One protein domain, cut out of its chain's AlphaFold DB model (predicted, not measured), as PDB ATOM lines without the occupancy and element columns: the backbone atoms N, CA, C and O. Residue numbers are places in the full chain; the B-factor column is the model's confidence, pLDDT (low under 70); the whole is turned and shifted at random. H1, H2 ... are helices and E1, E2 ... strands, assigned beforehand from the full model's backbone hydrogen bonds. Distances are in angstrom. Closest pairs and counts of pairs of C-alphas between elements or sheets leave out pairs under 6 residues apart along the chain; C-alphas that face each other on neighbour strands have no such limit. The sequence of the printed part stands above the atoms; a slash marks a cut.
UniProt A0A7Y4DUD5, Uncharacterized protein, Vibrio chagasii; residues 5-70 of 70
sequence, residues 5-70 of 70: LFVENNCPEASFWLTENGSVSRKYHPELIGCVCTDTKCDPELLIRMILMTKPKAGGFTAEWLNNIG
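AT A GLANCE: This is residues 5 to 70 of the 70 residues of an uncharacterized protein of Vibrio chagasii (UniProt A0A7Y4DUD5). A small sheet of three strands has two short helices over one face: H2 is over the edge strand E1, and H1 stands farther off, on the side of E2. One long loop, residues 19 to 32, swings out from E2 and folds back to E3, while the other links between these parts are short. The printed part has 66 residues with three named strands and two named helices, in the order E1 E2 E3 H1 H2; the sheet runs E1, E3, E2, antiparallel throughout. The class is mixed, helices and strands, though 29 of the 66 residues, under half, are in named elements. The whole is compact, with a radius of gyration of the C-alphas of 10.7 A, and rounded, spanning 29 by 24 by 18 A.

HOW THE PARTS SIT: Strand E1, residues 5 to 8, is an edge strand and the antiparallel neighbour of the inner strand E3, residues 33 to 37, at 156 degrees; N 7 and O 34 are 2.8 A apart, within hydrogen-bond range. The other edge strand, E2, residues 16 to 18, forms a hairpin with E3, antiparallel at 147 degrees; N 18 and O 33 are within hydrogen-bond range at 2.8 A. Residues 17 to 18 of E2 also pair, antiparallel, with residues 24 to 25. Helix H1, residues 44 to 53, is on the sheet at a height of 10.7 A and over E2, running along it at 4 degrees on the local plane, which is only just fixed by 6 C-alphas of the sheet. H1 is only just not over E3, on which 2 of its C-alphas fall. The closest C-alphas of H1 and E3, those of Pro 44 and Cys 37, are 7.4 A apart. Helix H2, residues 63 to 69, is on the same face at a height of 8.5 A, over E1 and along it at 9 degrees on the local plane. Its closest C-alpha pair with E1 is Ala 63 and Phe 6, 5.0 A. The two helices make two layers with the sheet, helices on one face of it, but are only just apart, their closest C-alphas 8.2 A from each other. In H1 and H2 every O i to N i+4 pair is within hydrogen-bond range.

IN THESE COORDINATES: E1 begins at C-alpha 5, (-47.122, 72.617, 11.743), and ends at Glu 8. E2 runs from Phe 16 to Leu 18. E3, the longest strand, spans 13.1 A from Ile 33 to Cys 37. H1 begins at C-alpha 44, (-48.365, 83.431, 15.059), and measures 14.4 A. H2 measures 10.2 A and ends at C-alpha 69, (-37.567, 73.542, 16.470).

THE WHOLE: The C-alphas farthest apart, those of Lys 41 and Ala 58, are 30.6 A from each other. The printed part has no cut and ends at residue 70, the chain's last. The link E2 to E3 is long, 14 residues; the other three are short. The mean pLDDT of the printed part is 85.2, and residues 56 and 70 are under 70.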
ATOM      1  N   LEU A   5     -47.563  73.599  12.722       90.25
ATOM      2  CA  LEU A   5     -47.122  72.617  11.743       90.25
ATOM      3  C   LEU A   5     -46.699  73.338  10.463       90.25
ATOM      4  O   LEU A   5     -47.488  74.071   9.872       90.25
ATOM      5  N   PHE A   6     -45.474  73.103  10.015       91.69
ATOM      6  CA  PHE A   6     -44.966  73.639   8.756       91.69
ATOM      7  C   PHE A   6     -45.130  72.609   7.644       91.69
ATOM      8  O   PHE A   6     -44.783  71.440   7.817       91.69
ATOM      9  N   VAL A   7     -45.646  73.039   6.499       92.12
ATOM     10  CA  VAL A   7     -45.889  72.199   5.322       92.12
ATOM     11  C   VAL A   7     -45.331  72.871   4.077       92.12
ATOM     12  O   VAL A   7     -45.434  74.085   3.914       92.12
ATOM     13  N   GLU A   8     -44.721  72.087   3.196       89.44
ATOM     14  CA  GLU A   8     -44.243  72.590   1.910       89.44
ATOM     15  C   GLU A   8     -45.378  72.614   0.894       89.44
ATOM     16  O   GLU A   8     -46.113  71.634   0.776       89.44
ATOM     17  N   ASN A   9     -45.438  73.696   0.114       84.44
ATOM     18  CA  ASN A   9     -46.330  73.890  -1.026       84.44
ATOM     19  C   ASN A   9     -47.841  73.837  -0.712       84.44
ATOM     20  O   ASN A   9     -48.322  73.213   0.230       84.44
ATOM     21  N   ASN A  10     -48.616  74.529  -1.547       81.19
ATOM     22  CA  ASN A  10     -50.076  74.478  -1.646       81.19
ATOM     23  C   ASN A  10     -50.856  74.369  -0.315       81.19
ATOM     24  O   ASN A  10     -51.714  73.504  -0.143       81.19
ATOM     25  N   CYS A  11     -50.588  75.284   0.616       88.06
ATOM     26  CA  CYS A  11     -51.329  75.377   1.872       88.06
ATOM     27  C   CYS A  11     -52.053  76.731   1.971       88.06
ATOM     28  O   CYS A  11     -51.449  77.701   2.431       88.06
ATOM     29  N   PRO A  12     -53.308  76.842   1.494       87.88
ATOM     30  CA  PRO A  12     -54.076  78.092   1.535       87.88
ATOM     31  C   PRO A  12     -54.555  78.473   2.940       87.88
ATOM     32  O   PRO A  12     -54.702  79.656   3.227       87.88
ATOM     33  N   GLU A  13     -54.712  77.488   3.826       88.56
ATOM     34  CA  GLU A  13     -55.181  77.669   5.208       88.56
ATOM     35  C   GLU A  13     -54.051  78.010   6.197       88.56
ATOM     36  O   GLU A  13     -54.257  78.040   7.412       88.56
ATOM     37  N   ALA A  14     -52.829  78.235   5.708       90.75
ATOM     38  CA  ALA A  14     -51.717  78.608   6.566       90.75
ATOM     39  C   ALA A  14     -51.936  80.003   7.177       90.75
ATOM     40  O   ALA A  14     -52.411  80.938   6.538       90.75
ATOM     41  N   SER A  15     -51.531  80.161   8.435       90.75
ATOM     42  CA  SER A  15     -51.552  81.444   9.138       90.75
ATOM     43  C   SER A  15     -50.533  82.433   8.562       90.75
ATOM     44  O   SER A  15     -50.736  83.646   8.621       90.75
ATOM     45  N   PHE A  16     -49.425  81.923   8.024       91.62
ATOM     46  CA  PHE A  16     -48.428  82.681   7.274       91.62
ATOM     47  C   PHE A  16     -47.576  81.743   6.411       91.62
ATOM     48  O   PHE A  16     -47.540  80.532   6.636       91.62
ATOM     49  N   TRP A  17     -46.853  82.326   5.459       93.06
ATOM     50  CA  TRP A  17     -45.929  81.636   4.570       93.06
ATOM     51  C   TRP A  17     -44.514  82.156   4.760       93.06
ATOM     52  O   TRP A  17     -44.307  83.337   5.052       93.06
ATOM     53  N   LEU A  18     -43.541  81.279   4.568       91.19
ATOM     54  CA  LEU A  18     -42.126  81.570   4.704       91.19
ATOM     55  C   LEU A  18     -41.376  81.079   3.462       91.19
ATOM     56  O   LEU A  18     -41.627  79.984   2.963       91.19
ATOM     57  N   THR A  19     -40.441  81.886   2.970       89.12
ATOM     58  CA  THR A  19     -39.468  81.443   1.969       89.12
ATOM     59  C   THR A  19     -38.334  80.668   2.631       89.12
ATOM     60  O   THR A  19     -38.016  80.874   3.801       89.12
ATOM     61  N   GLU A  20     -37.628  79.865   1.845       86.19
ATOM     62  CA  GLU A  20     -36.420  79.134   2.261       86.19
ATOM     63  C   GLU A  20     -35.315  80.055   2.824       86.19
ATOM     64  O   GLU A  20     -34.424  79.633   3.564       86.19
ATOM     65  N   ASN A  21     -35.388  81.345   2.481       84.19
ATOM     66  CA  ASN A  21     -34.470  82.402   2.900       84.19
ATOM     67  C   ASN A  21     -34.987  83.227   4.093       84.19
ATOM     68  O   ASN A  21     -34.329  84.181   4.504       84.19
ATOM     69  N   GLY A  22     -36.155  82.895   4.647       83.56
ATOM     70  CA  GLY A  22     -36.696  83.525   5.853       83.56
ATOM     71  C   GLY A  22     -37.561  84.755   5.611       83.56
ATOM     72  O   GLY A  22     -37.851  85.491   6.550       83.56
ATOM     73  N   SER A  23     -37.979  85.014   4.371       87.94
ATOM     74  CA  SER A  23     -38.953  86.079   4.102       87.94
ATOM     75  C   SER A  23     -40.354  85.594   4.455       87.94
ATOM     76  O   SER A  23     -40.739  84.502   4.054       87.94
ATOM     77  N   VAL A  24     -41.117  86.405   5.186       90.06
ATOM     78  CA  VAL A  24     -42.466  86.058   5.653       90.06
ATOM     79  C   VAL A  24     -43.510  86.784   4.812       90.06
ATOM     80  O   VAL A  24     -43.379  87.979   4.548       90.06
ATOM     81  N   SER A  25     -44.583  86.087   4.455       89.31
ATOM     82  CA  SER A  25     -45.777  86.665   3.848       89.31
ATOM     83  C   SER A  25     -47.026  86.247   4.619       89.31
ATOM     84  O   SER A  25     -47.133  85.120   5.089       89.31
ATOM     85  N   ARG A  26     -47.995  87.162   4.738       88.44
ATOM     86  CA  ARG A  26     -49.351  86.874   5.249       88.44
ATOM     87  C   ARG A  26     -50.372  86.655   4.129       88.44
ATOM     88  O   ARG A  26     -51.555  86.495   4.401       88.44
ATOM     89  N   LYS A  27     -49.938  86.716   2.871       89.44
ATOM     90  CA  LYS A  27     -50.771  86.401   1.709       89.44
ATOM     91  C   LYS A  27     -50.438  84.996   1.248       89.44
ATOM     92  O   LYS A  27     -49.278  84.608   1.322       89.44
ATOM     93  N   TYR A  28     -51.437  84.278   0.751       87.94
ATOM     94  CA  TYR A  28     -51.217  82.943   0.216       87.94
ATOM     95  C   TYR A  28     -50.170  82.954  -0.897       87.94
ATOM     96  O   TYR A  28     -50.245  83.763  -1.826       87.94
ATOM     97  N   HIS A  29     -49.222  82.023  -0.801       87.06
ATOM     98  CA  HIS A  29     -48.259  81.741  -1.851       87.06
ATOM     99  C   HIS A  29     -48.133  80.222  -2.042       87.06
ATOM    100  O   HIS A  29     -47.711  79.531  -1.114       87.06
ATOM    101  N   PRO A  30     -48.478  79.693  -3.229       84.75
ATOM    102  CA  PRO A  30     -48.533  78.251  -3.477       84.75
ATOM    103  C   PRO A  30     -47.171  77.546  -3.416       84.75
ATOM    104  O   PRO A  30     -47.143  76.344  -3.177       84.75
ATOM    105  N   GLU A  31     -46.072  78.276  -3.609       88.44
ATOM    106  CA  GLU A  31     -44.701  77.737  -3.690       88.44
ATOM    107  C   GLU A  31     -43.883  77.969  -2.410       88.44
ATOM    108  O   GLU A  31     -42.676  77.752  -2.386       88.44
ATOM    109  N   LEU A  32     -44.514  78.476  -1.346       92.06
ATOM    110  CA  LEU A  32     -43.840  78.763  -0.081       92.06
ATOM    111  C   LEU A  32     -44.198  77.738   0.994       92.06
ATOM    112  O   LEU A  32     -45.199  77.024   0.903       92.06
ATOM    113  N   ILE A  33     -43.396  77.715   2.055       92.69
ATOM    114  CA  ILE A  33     -43.652  76.898   3.238       92.69
ATOM    115  C   ILE A  33     -44.792  77.546   4.018       92.69
ATOM    116  O   ILE A  33     -44.660  78.679   4.479       92.69
ATOM    117  N   GLY A  34     -45.911  76.845   4.166       93.38
ATOM    118  CA  GLY A  34     -47.058  77.286   4.953       93.38
ATOM    119  C   GLY A  34     -46.931  76.863   6.415       93.38
ATOM    120  O   GLY A  34     -46.575  75.725   6.705       93.38
ATOM    121  N   CYS A  35     -47.245  77.763   7.343       91.25
ATOM    122  CA  CYS A  35     -47.374  77.460   8.766       91.25
ATOM    123  C   CYS A  35     -48.851  77.351   9.157       91.25
ATOM    124  O   CYS A  35     -49.587  78.335   9.101       91.25
ATOM    125  N   VAL A  36     -49.283  76.166   9.577       89.75
ATOM    126  CA  VAL A  36     -50.627  75.889  10.089       89.75
ATOM    127  C   VAL A  36     -50.601  75.965  11.611       89.75
ATOM    128  O   VAL A  36     -49.849  75.242  12.262       89.75
ATOM    129  N   CYS A  37     -51.432  76.830  12.188       86.69
ATOM    130  CA  CYS A  37     -51.614  76.897  13.633       86.69
ATOM    131  C   CYS A  37     -52.553  75.769  14.085       86.69
ATOM    132  O   CYS A  37     -53.711  75.716  13.669       86.69
ATOM    133  N   THR A  38     -52.054  74.848  14.909       84.88
ATOM    134  CA  THR A  38     -52.826  73.710  15.439       84.88
ATOM    135  C   THR A  38     -53.386  73.985  16.832       84.88
ATOM    136  O   THR A  38     -54.318  73.301  17.257       84.88
ATOM    137  N   ASP A  39     -52.858  74.994  17.531       83.81
ATOM    138  CA  ASP A  39     -53.355  75.465  18.823       83.81
ATOM    139  C   ASP A  39     -53.759  76.940  18.731       83.81
ATOM    140  O   ASP A  39     -52.925  77.827  18.574       83.81
ATOM    141  N   THR A  40     -55.051  77.220  18.893       75.00
ATOM    142  CA  THR A  40     -55.617  78.575  18.808       75.00
ATOM    143  C   THR A  40     -55.127  79.529  19.899       75.00
ATOM    144  O   THR A  40     -55.380  80.731  19.816       75.00
ATOM    145  N   LYS A  41     -54.426  79.028  20.921       81.56
ATOM    146  CA  LYS A  41     -53.788  79.842  21.963       81.56
ATOM    147  C   LYS A  41     -52.389  80.317  21.579       81.56
ATOM    148  O   LYS A  41     -51.830  81.158  22.282       81.56
ATOM    149  N   CYS A  42     -51.809  79.782  20.508       78.12
ATOM    150  CA  CYS A  42     -50.492  80.180  20.046       78.12
ATOM    151  C   CYS A  42     -50.581  81.409  19.137       78.12
ATOM    152  O   CYS A  42     -51.306  81.417  18.145       78.12
ATOM    153  N   ASP A  43     -49.809  82.443  19.471       83.31
ATOM    154  CA  ASP A  43     -49.717  83.666  18.676       83.31
ATOM    155  C   ASP A  43     -48.745  83.471  17.494       83.31
ATOM    156  O   ASP A  43     -47.539  83.282  17.717       83.31
ATOM    157  N   PRO A  44     -49.221  83.540  16.235       83.06
ATOM    158  CA  PRO A  44     -48.365  83.431  15.059       83.06
ATOM    159  C   PRO A  44     -47.280  84.514  14.999       83.06
ATOM    160  O   PRO A  44     -46.200  84.259  14.465       83.06
ATOM    161  N   GLU A  45     -47.511  85.713  15.552       85.69
ATOM    162  CA  GLU A  45     -46.499  86.776  15.556       85.69
ATOM    163  C   GLU A  45     -45.281  86.423  16.402       85.69
ATOM    164  O   GLU A  45     -44.150  86.710  15.999       85.69
ATOM    165  N   LEU A  46     -45.493  85.792  17.558       84.81
ATOM    166  CA  LEU A  46     -44.401  85.376  18.431       84.81
ATOM    167  C   LEU A  46     -43.513  84.349  17.723       84.81
ATOM    168  O   LEU A  46     -42.287  84.486  17.724       84.81
ATOM    169  N   LEU A  47     -44.131  83.371  17.059       85.94
ATOM    170  CA  LEU A  47     -43.418  82.364  16.282       85.94
ATOM    171  C   LEU A  47     -42.626  82.996  15.131       85.94
ATOM    172  O   LEU A  47     -41.442  82.704  14.976       85.94
ATOM    173  N   ILE A  48     -43.242  83.898  14.359       86.50
ATOM    174  CA  ILE A  48     -42.556  84.620  13.278       86.50
ATOM    175  C   ILE A  48     -41.304  85.329  13.815       86.50
ATOM    176  O   ILE A  48     -40.229  85.221  13.225       86.50
ATOM    177  N   ARG A  49     -41.409  86.017  14.959       86.06
ATOM    178  CA  ARG A  49     -40.260  86.692  15.586       86.06
ATOM    179  C   ARG A  49     -39.168  85.703  15.984       86.06
ATOM    180  O   ARG A  49     -38.001  85.971  15.717       86.06
ATOM    181  N   MET A  50     -39.527  84.570  16.588       84.50
ATOM    182  CA  MET A  50     -38.563  83.527  16.955       84.50
ATOM    183  C   MET A  50     -37.811  82.993  15.731       84.50
ATOM    184  O   MET A  50     -36.583  82.952  15.746       84.50
ATOM    185  N   ILE A  51     -38.527  82.673  14.649       83.69
ATOM    186  CA  ILE A  51     -37.956  82.196  13.380       83.69
ATOM    187  C   ILE A  51     -36.968  83.223  12.818       83.69
ATOM    188  O   ILE A  51     -35.817  82.889  12.548       83.69
ATOM    189  N   LEU A  52     -37.362  84.494  12.710       80.38
ATOM    190  CA  LEU A  52     -36.496  85.547  12.171       80.38
ATOM    191  C   LEU A  52     -35.241  85.798  13.030       80.38
ATOM    192  O   LEU A  52     -34.198  86.186  12.500       80.38
ATOM    193  N   MET A  53     -35.303  85.544  14.342       84.19
ATOM    194  CA  MET A  53     -34.145  85.659  15.237       84.19
ATOM    195  C   MET A  53     -33.124  84.526  15.072       84.19
ATOM    196  O   MET A  53     -31.950  84.744  15.367       84.19
ATOM    197  N   THR A  54     -33.523  83.348  14.578       79.44
ATOM    198  CA  THR A  54     -32.599  82.207  14.407       79.44
ATOM    199  C   THR A  54     -31.556  82.408  13.302       79.44
ATOM    200  O   THR A  54     -30.544  81.713  13.312       79.44
ATOM    201  N   LYS A  55     -31.762  83.376  12.388       70.31
ATOM    202  CA  LYS A  55     -30.836  83.757  11.297       70.31
ATOM    203  C   LYS A  55     -30.102  82.562  10.643       70.31
ATOM    204  O   LYS A  55     -28.867  82.565  10.591       70.31
ATOM    205  N   PRO A  56     -30.810  81.529  10.157       69.38
ATOM    206  CA  PRO A  56     -30.157  80.429   9.469       69.38
ATOM    207  C   PRO A  56     -29.546  80.911   8.145       69.38
ATOM    208  O   PRO A  56     -29.858  81.989   7.631       69.38
ATOM    209  N   LYS A  57     -28.640  80.102   7.594       76.19
ATOM    210  CA  LYS A  57     -28.074  80.342   6.260       76.19
ATOM    211  C   LYS A  57     -29.190  80.291   5.202       76.19
ATOM    212  O   LYS A  57     -30.222  79.669   5.433       76.19
ATOM    213  N   ALA A  58     -28.973  80.932   4.051       73.44
ATOM    214  CA  ALA A  58     -29.888  80.850   2.907       73.44
ATOM    215  C   ALA A  58     -30.214  79.382   2.563       73.44
ATOM    216  O   ALA A  58     -29.316  78.538   2.603       73.44
ATOM    217  N   GLY A  59     -31.487  79.085   2.286       74.94
ATOM    218  CA  GLY A  59     -31.996  77.714   2.126       74.94
ATOM    219  C   GLY A  59     -32.179  76.930   3.436       74.94
ATOM    220  O   GLY A  59     -32.484  75.743   3.407       74.94
ATOM    221  N   GLY A  60     -31.954  77.555   4.596       80.88
ATOM    222  CA  GLY A  60     -31.995  76.889   5.900       80.88
ATOM    223  C   GLY A  60     -33.388  76.773   6.515       80.88
ATOM    224  O   GLY A  60     -33.564  76.030   7.478       80.88
ATOM    225  N   PHE A  61     -34.379  77.486   5.981       85.56
ATOM    226  CA  PHE A  61     -35.759  77.342   6.417       85.56
ATOM    227  C   PHE A  61     -36.458  76.283   5.571       85.56
ATOM    228  O   PHE A  61     -37.048  76.605   4.549       85.56
ATOM    229  N   THR A  62     -36.392  75.025   6.000       89.38
ATOM    230  CA  THR A  62     -37.191  73.929   5.431       89.38
ATOM    231  C   THR A  62     -38.338  73.579   6.375       89.38
ATOM    232  O   THR A  62     -38.241  73.818   7.585       89.38
ATOM    233  N   ALA A  63     -39.428  73.001   5.860       89.38
ATOM    234  CA  ALA A  63     -40.535  72.567   6.717       89.38
ATOM    235  C   ALA A  63     -40.063  71.535   7.753       89.38
ATOM    236  O   ALA A  63     -40.451  71.604   8.916       89.38
ATOM    237  N   GLU A  64     -39.175  70.620   7.359       89.56
ATOM    238  CA  GLU A  64     -38.550  69.650   8.262       89.56
ATOM    239  C   GLU A  64     -37.776  70.336   9.394       89.56
ATOM    240  O   GLU A  64     -37.954  69.998  10.566       89.56
ATOM    241  N   TRP A  65     -36.937  71.322   9.071       87.31
ATOM    242  CA  TRP A  65     -36.159  72.038  10.074       87.31
ATOM    243  C   TRP A  65     -37.067  72.818  11.030       87.31
ATOM    244  O   TRP A  65     -36.953  72.674  12.246       87.31
ATOM    245  N   LEU A  66     -38.033  73.567  10.490       88.06
ATOM    246  CA  LEU A  66     -39.016  74.339  11.257       88.06
ATOM    247  C   LEU A  66     -39.882  73.450  12.163       88.06
ATOM    248  O   LEU A  66     -40.173  73.804  13.306       88.06
ATOM    249  N   ASN A  67     -40.240  72.258  11.690       88.69
ATOM    250  CA  ASN A  67     -40.954  71.274  12.491       88.69
ATOM    251  C   ASN A  67     -40.077  70.614  13.555       88.69
ATOM    252  O   ASN A  67     -40.638  69.994  14.448       88.69
ATOM    253  N   ASN A  68     -38.747  70.722  13.508       83.94
ATOM    254  CA  ASN A  68     -37.845  70.187  14.535       83.94
ATOM    255  C   ASN A  68     -37.532  71.187  15.662       83.94
ATOM    256  O   ASN A  68     -37.142  70.755  16.744       83.94
ATOM    257  N   ILE A  69     -37.738  72.491  15.443       74.06
ATOM    258  CA  ILE A  69     -37.567  73.542  16.470       74.06
ATOM    259  C   ILE A  69     -38.840  73.850  17.280       74.06
ATOM    260  O   ILE A  69     -38.722  74.424  18.363       74.06
ATOM    261  N   GLY A  70     -40.030  73.503  16.773       56.50
ATOM    262  CA  GLY A  70     -41.293  73.540  17.541       56.50
ATOM    263  C   GLY A  70     -41.439  72.372  18.505       56.50
ATOM    264  O   GLY A  70     -42.405  72.374  19.295       56.50
TER     265      GLY A  70